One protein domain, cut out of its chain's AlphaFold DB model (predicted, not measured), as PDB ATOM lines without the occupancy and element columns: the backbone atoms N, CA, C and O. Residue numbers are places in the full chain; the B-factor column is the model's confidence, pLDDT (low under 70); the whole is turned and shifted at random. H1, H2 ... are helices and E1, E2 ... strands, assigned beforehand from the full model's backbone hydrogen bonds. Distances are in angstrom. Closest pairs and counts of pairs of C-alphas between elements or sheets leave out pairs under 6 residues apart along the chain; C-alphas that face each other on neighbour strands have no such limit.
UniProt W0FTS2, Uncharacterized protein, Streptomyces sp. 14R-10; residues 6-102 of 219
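What this domain is: This is residues 6 to 102 of the 219 residues of an uncharacterized protein of Streptomyces sp. 14R-10 (UniProt W0FTS2). A strongly twisted sheet of five antiparallel strands, whose inner strand E1 bends sharply at residue 10, has one short helix, H1, packed on one face, beside the strands and over none of them. From its E3 side the chain runs out to a small two-stranded hairpin, E4 and E5, which lies at the opposite end of the longest axis from H1, and a long loop, residues 15 to 31, joins E1 to E2. The printed part has 97 residues with seven named strands and one named helix, in the order E1 E2 E3 E4 E5 H1 E6 E7; the large sheet runs E3 - E2 - E1 - E7 - E6. The class is mixed, helices and strands, with under half of the residues in named elements. The whole is compact, with a radius of gyration of the C-alphas of 13.4 A and spans of 41 by 28 by 25 A.

How they stand to each other: In the large sheet, E1, residues 6 to 14, bends by 101 degrees at residue 10. E2, residues 32 to 38, is its antiparallel neighbour, with N 8 and O 33 at 2.7 A. E3, residues 41 to 45, is an edge strand antiparallel to E2, with N 36 and O 43 at 2.7 A; E1, E2 and E3 form a meander, each strand the antiparallel neighbour of the one before. E7, residues 96 to 101, is antiparallel to E1, with N 13 and O 98 at 2.8 A. E6, residues 86 to 90, is the other edge strand and forms a hairpin with E7, with N 89 and O 97 at 2.8 A. H1, residues 71 to 80, is on this sheet at a height of 6.7 A, over none of its strands, giving two layers, a helix on one face of a sheet. Its closest C-alphas to E2 are those of Pro 71 and Val 37, 5.8 A apart. In H1 every O i to N i+4 pair is within hydrogen-bond range. E4, residues 49 to 51, and E5, residues 59 to 61, form an antiparallel hairpin, with N 50 and O 60 at 2.9 A. E3 and E4 are apart. Residues 64 to 65 pair antiparallel with residues 43 to 44 of E3.

Where its parts are: E1 begins at C-alpha 6 (173.254, 172.688, 78.547) and spans 16.6 A. E2 spans 19.1 A, E7 15.4 A, H1 14.2 A, E6 13.8 A and E3 13.2 A. H1 ends at C-alpha 80 (183.035, 166.344, 82.900), and E7 ends at C-alpha 101 (174.808, 165.587, 76.035).

The domain as a whole: The two C-alphas farthest apart are those of Gly 57 and Asn 80, 41.4 A. The printed part has no cut; the link from E1 to E2 is long, with 17 residues. The mean pLDDT of the printed part is 85.7, and residues 52 to 57 are under 70.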
ATOM      1  N   LEU A   6     172.865 174.025  78.979       87.75
ATOM      2  CA  LEU A   6     173.254 172.688  78.547       87.75
ATOM      3  C   LEU A   6     172.173 172.119  77.630       87.75
ATOM      4  O   LEU A   6     171.048 171.877  78.058       87.75
ATOM      5  N   ALA A   7     172.525 171.884  76.369       91.00
ATOM      6  CA  ALA A   7     171.659 171.166  75.447       91.00
ATOM      7  C   ALA A   7     171.784 169.658  75.679       91.00
ATOM      8  O   ALA A   7     172.888 169.130  75.826       91.00
ATOM      9  N   LEU A   8     170.655 168.963  75.657       91.00
ATOM     10  CA  LEU A   8     170.523 167.517  75.764       91.00
ATOM     11  C   LEU A   8     169.862 166.965  74.500       91.00
ATOM     12  O   LEU A   8     169.016 167.606  73.869       91.00
ATOM     13  N   ARG A   9     170.263 165.752  74.129       89.81
ATOM     14  CA  ARG A   9     169.677 164.970  73.040       89.81
ATOM     15  C   ARG A   9     169.081 163.682  73.600       89.81
ATOM     16  O   ARG A   9     169.625 163.089  74.521       89.81
ATOM     17  N   GLY A  10     168.005 163.218  72.983       87.75
ATOM     18  CA  GLY A  10     167.242 162.073  73.466       87.75
ATOM     19  C   GLY A  10     166.455 162.375  74.740       87.75
ATOM     20  O   GLY A  10     166.421 163.509  75.219       87.75
ATOM     21  N   ALA A  11     165.814 161.333  75.266       87.94
ATOM     22  CA  ALA A  11     165.109 161.414  76.533       87.94
ATOM     23  C   ALA A  11     166.117 161.603  77.677       87.94
ATOM     24  O   ALA A  11     167.110 160.880  77.766       87.94
ATOM     25  N   LEU A  12     165.842 162.578  78.540       90.69
ATOM     26  CA  LEU A  12     166.454 162.677  79.860       90.69
ATOM     27  C   LEU A  12     165.633 161.788  80.795       90.69
ATOM     28  O   LEU A  12     164.417 161.961  80.857       90.69
ATOM     29  N   SER A  13     166.256 160.851  81.496       92.69
ATOM     30  CA  SER A  13     165.595 159.981  82.470       92.69
ATOM     31  C   SER A  13     166.123 160.227  83.875       92.69
ATOM     32  O   SER A  13     167.312 160.443  84.087       92.69
ATOM     33  N   LEU A  14     165.208 160.187  84.836       91.00
ATOM     34  CA  LEU A  14     165.463 160.242  86.264       91.00
ATOM     35  C   LEU A  14     164.930 158.948  86.881       91.00
ATOM     36  O   LEU A  14     163.735 158.678  86.781       91.00
ATOM     37  N   ASP A  15     165.798 158.137  87.478       90.75
ATOM     38  CA  ASP A  15     165.455 156.822  88.040       90.75
ATOM     39  C   ASP A  15     164.731 155.923  87.024       90.75
ATOM     40  O   ASP A  15     163.719 155.286  87.313       90.75
ATOM     41  N   GLY A  16     165.199 155.952  85.773       87.69
ATOM     42  CA  GLY A  16     164.575 155.238  84.655       87.69
ATOM     43  C   GLY A  16     163.261 155.850  84.150       87.69
ATOM     44  O   GLY A  16     162.749 155.419  83.117       87.69
ATOM     45  N   ARG A  17     162.719 156.887  84.803       90.50
ATOM     46  CA  ARG A  17     161.513 157.595  84.354       90.50
ATOM     47  C   ARG A  17     161.886 158.761  83.439       90.50
ATOM     48  O   ARG A  17     162.649 159.631  83.854       90.50
ATOM     49  N   PRO A  18     161.364 158.835  82.204       90.75
ATOM     50  CA  PRO A  18     161.674 159.946  81.316       90.75
ATOM     51  C   PRO A  18     161.070 161.251  81.846       90.75
ATOM     52  O   PRO A  18     159.892 161.303  82.197       90.75
ATOM     53  N   VAL A  19     161.864 162.319  81.853       89.06
ATOM     54  CA  VAL A  19     161.422 163.682  82.150       89.06
ATOM     55  C   VAL A  19     160.542 164.163  80.999       89.06
ATOM     56  O   VAL A  19     160.981 164.217  79.848       89.06
ATOM     57  N   ARG A  20     159.287 164.502  81.306       89.50
ATOM     58  CA  ARG A  20     158.276 164.925  80.325       89.50
ATOM     59  C   ARG A  20     157.930 166.400  80.480       89.50
ATOM     60  O   ARG A  20     158.118 166.991  81.539       89.50
ATOM     61  N   CYS A  21     157.405 166.984  79.405       86.56
ATOM     62  CA  CYS A  21     156.838 168.324  79.457       86.56
ATOM     63  C   CYS A  21     155.559 168.317  80.314       86.56
ATOM     64  O   CYS A  21     154.722 167.427  80.129       86.56
ATOM     65  N   PRO A  22     155.357 169.310  81.196       83.06
ATOM     66  CA  PRO A  22     154.127 169.412  81.974       83.06
ATOM     67  C   PRO A  22     152.911 169.576  81.050       83.06
ATOM     68  O   PRO A  22     152.985 170.268  80.033       83.06
ATOM     69  N   GLY A  23     151.798 168.920  81.391       78.50
ATOM     70  CA  GLY A  23     150.579 168.909  80.568       78.50
ATOM     71  C   GLY A  23     150.634 167.970  79.357       78.50
ATOM     72  O   GLY A  23     149.703 167.944  78.556       78.50
ATOM     73  N   ARG A  24     151.715 167.195  79.204       80.00
ATOM     74  CA  ARG A  24     151.866 166.153  78.179       80.00
ATOM     75  C   ARG A  24     152.402 164.860  78.787       80.00
ATOM     76  O   ARG A  24     153.396 164.304  78.323       80.00
ATOM     77  N   GLU A  25     151.745 164.401  79.842       79.94
ATOM     78  CA  GLU A  25     152.160 163.202  80.574       79.94
ATOM     79  C   GLU A  25     152.033 161.945  79.705       79.94
ATOM     80  O   GLU A  25     152.947 161.125  79.705       79.94
ATOM     81  N   ASP A  26     151.020 161.873  78.836       81.12
ATOM     82  CA  ASP A  26     150.799 160.742  77.919       81.12
ATOM     83  C   ASP A  26     151.638 160.803  76.633       81.12
ATOM     84  O   ASP A  26     151.722 159.842  75.870       81.12
ATOM     85  N   ALA A  27     152.292 161.934  76.367       82.31
ATOM     86  CA  ALA A  27     153.041 162.127  75.135       82.31
ATOM     87  C   ALA A  27     154.441 161.500  75.172       82.31
ATOM     88  O   ALA A  27     155.051 161.415  76.237       82.31
ATOM     89  N   PRO A  28     155.030 161.176  74.004       83.62
ATOM     90  CA  PRO A  28     156.423 160.758  73.927       83.62
ATOM     91  C   PRO A  28     157.360 161.762  74.611       83.62
ATOM     92  O   PRO A  28     157.191 162.977  74.477       83.62
ATOM     93  N   ALA A  29     158.370 161.242  75.312       87.06
ATOM     94  CA  ALA A  29     159.381 162.066  75.958       87.06
ATOM     95  C   ALA A  29     160.090 162.978  74.934       87.06
ATOM     96  O   ALA A  29     160.356 162.547  73.803       87.06
ATOM     97  N   PRO A  30     160.411 164.229  75.304       85.94
ATOM     98  CA  PRO A  30     161.054 165.169  74.400       85.94
ATOM     99  C   PRO A  30     162.419 164.640  73.937       85.94
ATOM    100  O   PRO A  30     163.237 164.185  74.733       85.94
ATOM    101  N   ARG A  31     162.673 164.718  72.624       87.00
ATOM    102  CA  ARG A  31     163.954 164.308  72.009       87.00
ATOM    103  C   ARG A  31     165.067 165.338  72.202       87.00
ATOM    104  O   ARG A  31     166.233 165.033  71.960       87.00
ATOM    105  N   HIS A  32     164.703 166.554  72.588       89.56
ATOM    106  CA  HIS A  32     165.614 167.659  72.832       89.56
ATOM    107  C   HIS A  32     165.164 168.397  74.085       89.56
ATOM    108  O   HIS A  32     163.990 168.735  74.220       89.56
ATOM    109  N   LEU A  33     166.103 168.646  74.989       90.81
ATOM    110  CA  LEU A  33     165.881 169.427  76.199       90.81
ATOM    111  C   LEU A  33     167.049 170.388  76.376       90.81
ATOM    112  O   LEU A  33     168.204 169.990  76.287       90.81
ATOM    113  N   ASN A  34     166.757 171.652  76.639       91.12
ATOM    114  CA  ASN A  34     167.744 172.649  77.017       91.12
ATOM    115  C   ASN A  34     167.586 172.936  78.502       91.12
ATOM    116  O   ASN A  34     166.538 173.425  78.924       91.12
ATOM    117  N   LEU A  35     168.623 172.637  79.275       90.62
ATOM    118  CA  LEU A  35     168.720 173.027  80.673       90.62
ATOM    119  C   LEU A  35     169.331 174.425  80.756       90.62
ATOM    120  O   LEU A  35     170.356 174.708  80.137       90.62
ATOM    121  N   LEU A  36     168.688 175.298  81.514       89.81
ATOM    122  CA  LEU A  36     169.021 176.700  81.696       89.81
ATOM    123  C   LEU A  36     169.177 176.952  83.190       89.81
ATOM    124  O   LEU A  36     168.248 176.729  83.965       89.81
ATOM    125  N   VAL A  37     170.348 177.423  83.599       88.88
ATOM    126  CA  VAL A  37     170.582 177.823  84.986       88.88
ATOM    127  C   VAL A  37     170.067 179.248  85.188       88.88
ATOM    128  O   VAL A  37     170.591 180.182  84.581       88.88
ATOM    129  N   SER A  38     169.060 179.414  86.049       83.38
ATOM    130  CA  SER A  38     168.492 180.708  86.438       83.38
ATOM    131  C   SER A  38     168.623 180.892  87.952       83.38
ATOM    132  O   SER A  38     167.839 180.352  88.739       83.38
ATOM    133  N   GLY A  39     169.663 181.617  88.373       84.62
ATOM    134  CA  GLY A  39     169.994 181.787  89.788       84.62
ATOM    135  C   GLY A  39     170.315 180.449  90.459       84.62
ATOM    136  O   GLY A  39     171.265 179.766  90.075       84.62
ATOM    137  N   THR A  40     169.512 180.073  91.453       84.44
ATOM    138  CA  THR A  40     169.616 178.800  92.187       84.44
ATOM    139  C   THR A  40     168.804 177.667  91.562       84.44
ATOM    140  O   THR A  40     168.926 176.522  91.990       84.44
ATOM    141  N   THR A  41     167.993 177.961  90.543       85.69
ATOM    142  CA  THR A  41     167.072 177.000  89.930       85.69
ATOM    143  C   THR A  41     167.563 176.542  88.561       85.69
ATOM    144  O   THR A  41     168.199 177.297  87.817       85.69
ATOM    145  N   VAL A  42     167.261 175.293  88.214       89.88
ATOM    146  CA  VAL A  42     167.478 174.751  86.871       89.88
ATOM    147  C   VAL A  42     166.133 174.679  86.168       89.88
ATOM    148  O   VAL A  42     165.212 174.005  86.624       89.88
ATOM    149  N   MET A  43     166.020 175.377  85.046       89.75
ATOM    150  CA  MET A  43     164.859 175.311  84.168       89.75
ATOM    151  C   MET A  43     165.156 174.413  82.974       89.75
ATOM    152  O   MET A  43     166.256 174.438  82.436       89.75
ATOM    153  N   ALA A  44     164.172 173.652  82.520       90.94
ATOM    154  CA  ALA A  44     164.229 172.872  81.299       90.94
ATOM    155  C   ALA A  44     163.248 173.420  80.261       90.94
ATOM    156  O   ALA A  44     162.148 173.865  80.588       90.94
ATOM    157  N   SER A  45     163.647 173.360  78.993       90.69
ATOM    158  CA  SER A  45     162.797 173.684  77.850       90.69
ATOM    159  C   SER A  45     162.954 172.643  76.754       90.69
ATOM    160  O   SER A  45     164.076 172.339  76.354       90.69
ATOM    161  N   CYS A  46     161.846 172.128  76.221       88.94
ATOM    162  CA  CYS A  46     161.874 171.246  75.049       88.94
ATOM    163  C   CYS A  46     161.958 172.008  73.712       88.94
ATOM    164  O   CYS A  46     162.063 171.390  72.659       88.94
ATOM    165  N   GLY A  47     161.879 173.345  73.729       86.44
ATOM    166  CA  GLY A  47     161.867 174.193  72.529       86.44
ATOM    167  C   GLY A  47     160.528 174.255  71.781       86.44
ATOM    168  O   GLY A  47     160.323 175.164  70.977       86.44
ATOM    169  N   GLU A  48     159.592 173.352  72.070       84.81
ATOM    170  CA  GLU A  48     158.256 173.335  71.473       84.81
ATOM    171  C   GLU A  48     157.271 174.240  72.232       84.81
ATOM    172  O   GLU A  48     157.468 174.601  73.400       84.81
ATOM    173  N   LYS A  49     156.184 174.622  71.549       84.81
ATOM    174  CA  LYS A  49     155.056 175.316  72.177       84.81
ATOM    175  C   LYS A  49     154.010 174.303  72.632       84.81
ATOM    176  O   LYS A  49     153.580 173.461  71.844       84.81
ATOM    177  N   HIS A  50     153.563 174.414  73.874       80.50
ATOM    178  CA  HIS A  50     152.527 173.562  74.451       80.50
ATOM    179  C   HIS A  50     151.390 174.416  74.996       80.50
ATOM    180  O   HIS A  50     151.584 175.594  75.299       80.50
ATOM    181  N   ARG A  51     150.195 173.826  75.088       79.38
ATOM    182  CA  ARG A  51     149.106 174.453  75.839       79.38
ATOM    183  C   ARG A  51     149.526 174.531  77.299       79.38
ATOM    184  O   ARG A  51     150.097 173.571  77.821       79.38
ATOM    185  N   ALA A  52     149.298 175.680  77.911       69.31
ATOM    186  CA  ALA A  52     149.582 175.850  79.320       69.31
ATOM    187  C   ALA A  52     148.683 174.919  80.155       69.31
ATOM    188  O   ALA A  52     147.568 174.565  79.765       69.31
ATOM    189  N   LYS A  53     149.205 174.469  81.302       69.19
ATOM    190  CA  LYS A  53     148.486 173.567  82.217       69.19
ATOM    191  C   LYS A  53     147.244 174.234  82.825       69.19
ATOM    192  O   LYS A  53     146.342 173.537  83.272       69.19
ATOM    193  N   ASP A  54     147.196 175.564  82.818       68.50
ATOM    194  CA  ASP A  54     146.086 176.384  83.313       68.50
ATOM    195  C   ASP A  54     144.824 176.328  82.430       68.50
ATOM    196  O   ASP A  54     143.821 176.954  82.757       68.50
ATOM    197  N   GLY A  55     144.855 175.587  81.317       65.56
ATOM    198  CA  GLY A  55     143.714 175.462  80.412       65.56
ATOM    199  C   GLY A  55     143.459 176.718  79.582       65.56
ATOM    200  O   GLY A  55     142.529 176.729  78.772       65.56
ATOM    201  N   SER A  56     144.301 177.751  79.708       65.56
ATOM    202  CA  SER A  56     144.304 178.854  78.761       65.56
ATOM    203  C   SER A  56     144.683 178.261  77.403       65.56
ATOM    204  O   SER A  56     145.722 177.624  77.233       65.56
ATOM    205  N   GLY A  57     143.804 178.377  76.406       68.69
ATOM    206  CA  GLY A  57     144.010 177.782  75.079       68.69
ATOM    207  C   GLY A  57     145.270 178.274  74.345       68.69
ATOM    208  O   GLY A  57     145.549 177.818  73.231       68.69
ATOM    209  N   GLU A  58     146.033 179.184  74.953       76.19
ATOM    210  CA  GLU A  58     147.259 179.769  74.442       76.19
ATOM    211  C   GLU A  58     148.429 178.774  74.464       76.19
ATOM    212  O   GLU A  58     148.730 178.092  75.447       76.19
ATOM    213  N   LYS A  59     149.124 178.686  73.325       80.38
ATOM    214  CA  LYS A  59     150.334 177.871  73.180       80.38
ATOM    215  C   LYS A  59     151.555 178.696  73.590       80.38
ATOM    216  O   LYS A  59     152.029 179.525  72.809       80.38
ATOM    217  N   ALA A  60     152.108 178.431  74.767       81.50
ATOM    218  CA  ALA A  60     153.332 179.060  75.258       81.50
ATOM    219  C   ALA A  60     154.563 178.185  74.980       81.50
ATOM    220  O   ALA A  60     154.456 176.971  74.809       81.50
ATOM    221  N   LYS A  61     155.758 178.791  74.930       84.19
ATOM    222  CA  LYS A  61     157.012 178.020  74.904       84.19
ATOM    223  C   LYS A  61     157.129 177.223  76.205       84.19
ATOM    224  O   LYS A  61     156.943 177.786  77.279       84.19
ATOM    225  N   CYS A  62     157.450 175.938  76.103       85.06
ATOM    226  CA  CYS A  62     157.583 175.076  77.270       85.06
ATOM    227  C   CYS A  62     158.814 175.459  78.102       85.06
ATOM    228  O   CYS A  62     159.944 175.371  77.612       85.06
ATOM    229  N   PHE A  63     158.583 175.853  79.352       87.94
ATOM    230  CA  PHE A  63     159.606 176.061  80.371       87.94
ATOM    231  C   PHE A  63     159.094 175.499  81.695       87.94
ATOM    232  O   PHE A  63     157.986 175.828  82.114       87.94
ATOM    233  N   PHE A  64     159.885 174.656  82.349       87.62
ATOM    234  CA  PHE A  64     159.529 174.062  83.637       87.62
ATOM    235  C   PHE A  64     160.753 173.931  84.538       87.62
ATOM    236  O   PHE A  64     161.877 173.833  84.051       87.62
ATOM    237  N   ALA A  65     160.549 173.962  85.852       87.81
ATOM    238  CA  ALA A  65     161.626 173.762  86.813       87.81
ATOM    239  C   ALA A  65     161.970 172.269  86.930       87.81
ATOM    240  O   ALA A  65     161.081 171.419  86.967       87.81
ATOM    241  N   VAL A  66     163.262 171.953  86.999       87.31
ATOM    242  CA  VAL A  66     163.767 170.610  87.301       87.31
ATOM    243  C   VAL A  66     164.317 170.635  88.720       87.31
ATOM    244  O   VAL A  66     165.503 170.864  88.935       87.31
ATOM    245  N   GLU A  67     163.439 170.419  89.695       83.06
ATOM    246  CA  GLU A  67     163.750 170.586  91.126       83.06
ATOM    247  C   GLU A  67     164.852 169.646  91.628       83.06
ATOM    248  O   GLU A  67     165.570 169.959  92.572       83.06
ATOM    249  N   VAL A  68     165.030 168.503  90.966       84.12
ATOM    250  CA  VAL A  68     166.047 167.506  91.328       84.12
ATOM    251  C   VAL A  68     167.460 167.871  90.867       84.12
ATOM    252  O   VAL A  68     168.414 167.191  91.236       84.12
ATOM    253  N   MET A  69     167.616 168.907  90.036       84.75
ATOM    254  CA  MET A  69     168.911 169.322  89.503       84.75
ATOM    255  C   MET A  69     169.348 170.652  90.102       84.75
ATOM    256  O   MET A  69     168.604 171.630  90.095       84.75
ATOM    257  N   THR A  70     170.607 170.717  90.532       88.19
ATOM    258  CA  THR A  70     171.214 171.974  90.977       88.19
ATOM    259  C   THR A  70     172.071 172.601  89.870       88.19
ATOM    260  O   THR A  70     172.583 171.898  88.988       88.19
ATOM    261  N   PRO A  71     172.302 173.924  89.916       87.88
ATOM    262  CA  PRO A  71     173.214 174.607  88.999       87.88
ATOM    263  C   PRO A  71     174.619 173.992  88.939       87.88
ATOM    264  O   PRO A  71     175.216 173.912  87.865       87.88
ATOM    265  N   ALA A  72     175.142 173.537  90.084       86.25
ATOM    266  CA  ALA A  72     176.455 172.902  90.174       86.25
ATOM    267  C   ALA A  72     176.504 171.583  89.391       86.25
ATOM    268  O   ALA A  72     177.495 171.283  88.732       86.25
ATOM    269  N   MET A  73     175.403 170.830  89.386       87.62
ATOM    270  CA  MET A  73     175.303 169.574  88.643       87.62
ATOM    271  C   MET A  73     175.246 169.813  87.141       87.62
ATOM    272  O   MET A  73     175.919 169.115  86.391       87.62
ATOM    273  N   VAL A  74     174.507 170.829  86.689       88.00
ATOM    274  CA  VAL A  74     174.478 171.203  85.264       88.00
ATOM    275  C   VAL A  74     175.873 171.609  84.780       88.00
ATOM    276  O   VAL A  74     176.280 171.197  83.694       88.00
ATOM    277  N   LYS A  75     176.624 172.366  85.590       86.56
ATOM    278  CA  LYS A  75     178.019 172.728  85.295       86.56
ATOM    279  C   LYS A  75     178.932 171.504  85.255       86.56
ATOM    280  O   LYS A  75     179.600 171.301  84.250       86.56
ATOM    281  N   SER A  76     178.862 170.639  86.269       87.19
ATOM    282  CA  SER A  76     179.621 169.383  86.302       87.19
ATOM    283  C   SER A  76     179.327 168.505  85.084       87.19
ATOM    284  O   SER A  76     180.250 167.965  84.482       87.19
ATOM    285  N   ILE A  77     178.066 168.417  84.641       87.12
ATOM    286  CA  ILE A  77     177.723 167.660  83.431       87.12
ATOM    287  C   ILE A  77     178.345 168.304  82.182       87.12
ATOM    288  O   ILE A  77     178.841 167.611  81.295       87.12
ATOM    289  N   ALA A  78     178.324 169.635  82.097       86.12
ATOM    290  CA  ALA A  78     178.900 170.372  80.979       86.12
ATOM    291  C   ALA A  78     180.439 170.284  80.913       86.12
ATOM    292  O   ALA A  78     180.996 170.352  79.814       86.12
ATOM    293  N   GLU A  79     181.108 170.144  82.055       85.62
ATOM    294  CA  GLU A  79     182.569 170.093  82.172       85.62
ATOM    295  C   GLU A  79     183.111 168.662  82.059       85.62
ATOM    296  O   GLU A  79     184.048 168.429  81.300       85.62
ATOM    297  N   ASN A  80     182.489 167.696  82.742       85.88
ATOM    298  CA  ASN A  80     183.035 166.344  82.900       85.88
ATOM    299  C   ASN A  80     182.587 165.342  81.829       85.88
ATOM    300  O   ASN A  80     183.226 164.307  81.658       85.88
ATOM    301  N   PHE A  81     181.496 165.607  81.105       88.06
ATOM    302  CA  PHE A  81     180.999 164.685  80.080       88.06
ATOM    303  C   PHE A  81     181.184 165.260  78.694       88.06
ATOM    304  O   PHE A  81     180.778 166.385  78.425       88.06
ATOM    305  N   GLU A  82     181.722 164.478  77.767       85.25
ATOM    306  CA  GLU A  82     181.928 164.928  76.393       85.25
ATOM    307  C   GLU A  82     180.611 165.228  75.653       85.25
ATOM    308  O   GLU A  82     179.566 164.603  75.870       85.25
ATOM    309  N   ALA A  83     180.662 166.191  74.730       86.12
ATOM    310  CA  ALA A  83     179.535 166.510  73.859       86.12
ATOM    311  C   ALA A  83     179.121 165.297  73.009       86.12
ATOM    312  O   ALA A  83     179.953 164.500  72.584       86.12
ATOM    313  N   ASN A  84     177.823 165.164  72.724       85.75
ATOM    314  CA  ASN A  84     177.238 164.053  71.958       85.75
ATOM    315  C   ASN A  84     177.393 162.642  72.565       85.75
ATOM    316  O   ASN A  84     176.914 161.684  71.941       85.75
ATOM    317  N   LYS A  85     177.976 162.484  73.763       88.94
ATOM    318  CA  LYS A  85     178.050 161.203  74.486       88.94
ATOM    319  C   LYS A  85     176.923 161.048  75.512       88.94
ATOM    320  O   LYS A  85     176.281 162.020  75.923       88.94
ATOM    321  N   ARG A  86     176.628 159.792  75.864       91.06
ATOM    322  CA  ARG A  86     175.706 159.456  76.958       91.06
ATOM    323  C   ARG A  86     176.387 159.732  78.294       91.06
ATOM    324  O   ARG A  86     177.595 159.559  78.411       91.06
ATOM    325  N   PHE A  87     175.604 160.141  79.279       90.81
ATOM    326  CA  PHE A  87     176.043 160.308  80.652       90.81
ATOM    327  C   PHE A  87     175.066 159.621  81.597       90.81
ATOM    328  O   PHE A  87     173.874 159.493  81.306       90.81
ATOM    329  N   ARG A  88     175.605 159.208  82.739       91.94
ATOM    330  CA  ARG A  88     174.874 158.670  83.877       91.94
ATOM    331  C   ARG A  88     175.489 159.288  85.122       91.94
ATOM    332  O   ARG A  88     176.693 159.167  85.323       91.94
ATOM    333  N   VAL A  89     174.683 159.989  85.906       89.00
ATOM    334  CA  VAL A  89     175.127 160.699  87.107       89.00
ATOM    335  C   VAL A  89     174.228 160.306  88.261       89.00
ATOM    336  O   VAL A  89     173.008 160.404  88.155       89.00
ATOM    337  N   THR A  90     174.828 159.903  89.372       88.62
ATOM    338  CA  THR A  90     174.100 159.707  90.622       88.62
ATOM    339  C   THR A  90     173.905 161.064  91.293       88.62
ATOM    340  O   THR A  90     174.867 161.766  91.602       88.62
ATOM    341  N   LEU A  91     172.651 161.462  91.468       86.06
ATOM    342  CA  LEU A  91     172.249 162.663  92.180       86.06
ATOM    343  C   LEU A  91     172.288 162.428  93.704       86.06
ATOM    344  O   LEU A  91     172.175 161.285  94.163       86.06
ATOM    345  N   PRO A  92     172.377 163.501  94.513       79.25
ATOM    346  CA  PRO A  92     172.138 163.420  95.949       79.25
ATOM    347  C   PRO A  92     170.790 162.747  96.244       79.25
ATOM    348  O   PRO A  92     169.783 163.046  95.603       79.25
ATOM    349  N   GLY A  93     170.777 161.815  97.198       81.69
ATOM    350  CA  GLY A  93     169.602 160.985  97.490       81.69
ATOM    351  C   GLY A  93     169.516 159.686  96.681       81.69
ATOM    352  O   GLY A  93     168.462 159.062  96.664       81.69
ATOM    353  N   GLY A  94     170.599 159.280  96.005       84.38
ATOM    354  CA  GLY A  94     170.710 157.975  95.337       84.38
ATOM    355  C   GLY A  94     169.991 157.878  93.991       84.38
ATOM    356  O   GLY A  94     170.005 156.818  93.370       84.38
ATOM    357  N   LYS A  95     169.390 158.978  93.526       87.75
ATOM    358  CA  LYS A  95     168.684 159.020  92.245       87.75
ATOM    359  C   LYS A  95     169.664 158.993  91.080       87.75
ATOM    360  O   LYS A  95     170.748 159.557  91.174       87.75
ATOM    361  N   ILE A  96     169.292 158.401  89.960       90.88
ATOM    362  CA  ILE A  96     170.140 158.267  88.777       90.88
ATOM    363  C   ILE A  96     169.588 159.151  87.662       90.88
ATOM    364  O   ILE A  96     168.461 158.969  87.209       90.88
ATOM    365  N   LEU A  97     170.400 160.093  87.193       91.06
ATOM    366  CA  LEU A  97     170.111 160.915  86.028       91.06
ATOM    367  C   LEU A  97     170.869 160.383  84.816       91.06
ATOM    368  O   LEU A  97     172.100 160.325  84.805       91.06
ATOM    369  N   GLU A  98     170.130 160.045  83.774       91.56
ATOM    370  CA  GLU A  98     170.651 159.497  82.529       91.56
ATOM    371  C   GLU A  98     170.227 160.368  81.355       91.56
ATOM    372  O   GLU A  98     169.092 160.833  81.262       91.56
ATOM    373  N   GLY A  99     171.144 160.595  80.425       90.81
ATOM    374  CA  GLY A  99     170.844 161.373  79.235       90.81
ATOM    375  C   GLY A  99     171.971 161.329  78.224       90.81
ATOM    376  O   GLY A  99     172.974 160.634  78.391       90.81
ATOM    377  N   ARG A 100     171.819 162.087  77.140       91.38
ATOM    378  CA  ARG A 100     172.894 162.310  76.173       91.38
ATOM    379  C   ARG A 100     173.151 163.798  76.057       91.38
ATOM    380  O   ARG A 100     172.232 164.579  75.807       91.38
ATOM    381  N   ARG A 101     174.409 164.196  76.222       89.44
ATOM    382  CA  ARG A 101     174.808 165.587  76.035       89.44
ATOM    383  C   ARG A 101     174.588 165.956  74.570       89.44
ATOM    384  O   ARG A 101     174.922 165.190  73.668       89.44
ATOM    385  N   GLY A 102     173.994 167.113  74.326       84.31
ATOM    386  CA  GLY A 102     173.898 167.692  72.993       84.31
ATOM    387  C   GLY A 102     175.267 168.134  72.465       84.31
ATOM    388  O   GLY A 102     176.291 167.941  73.130       84.31
TER     389      GLY A 102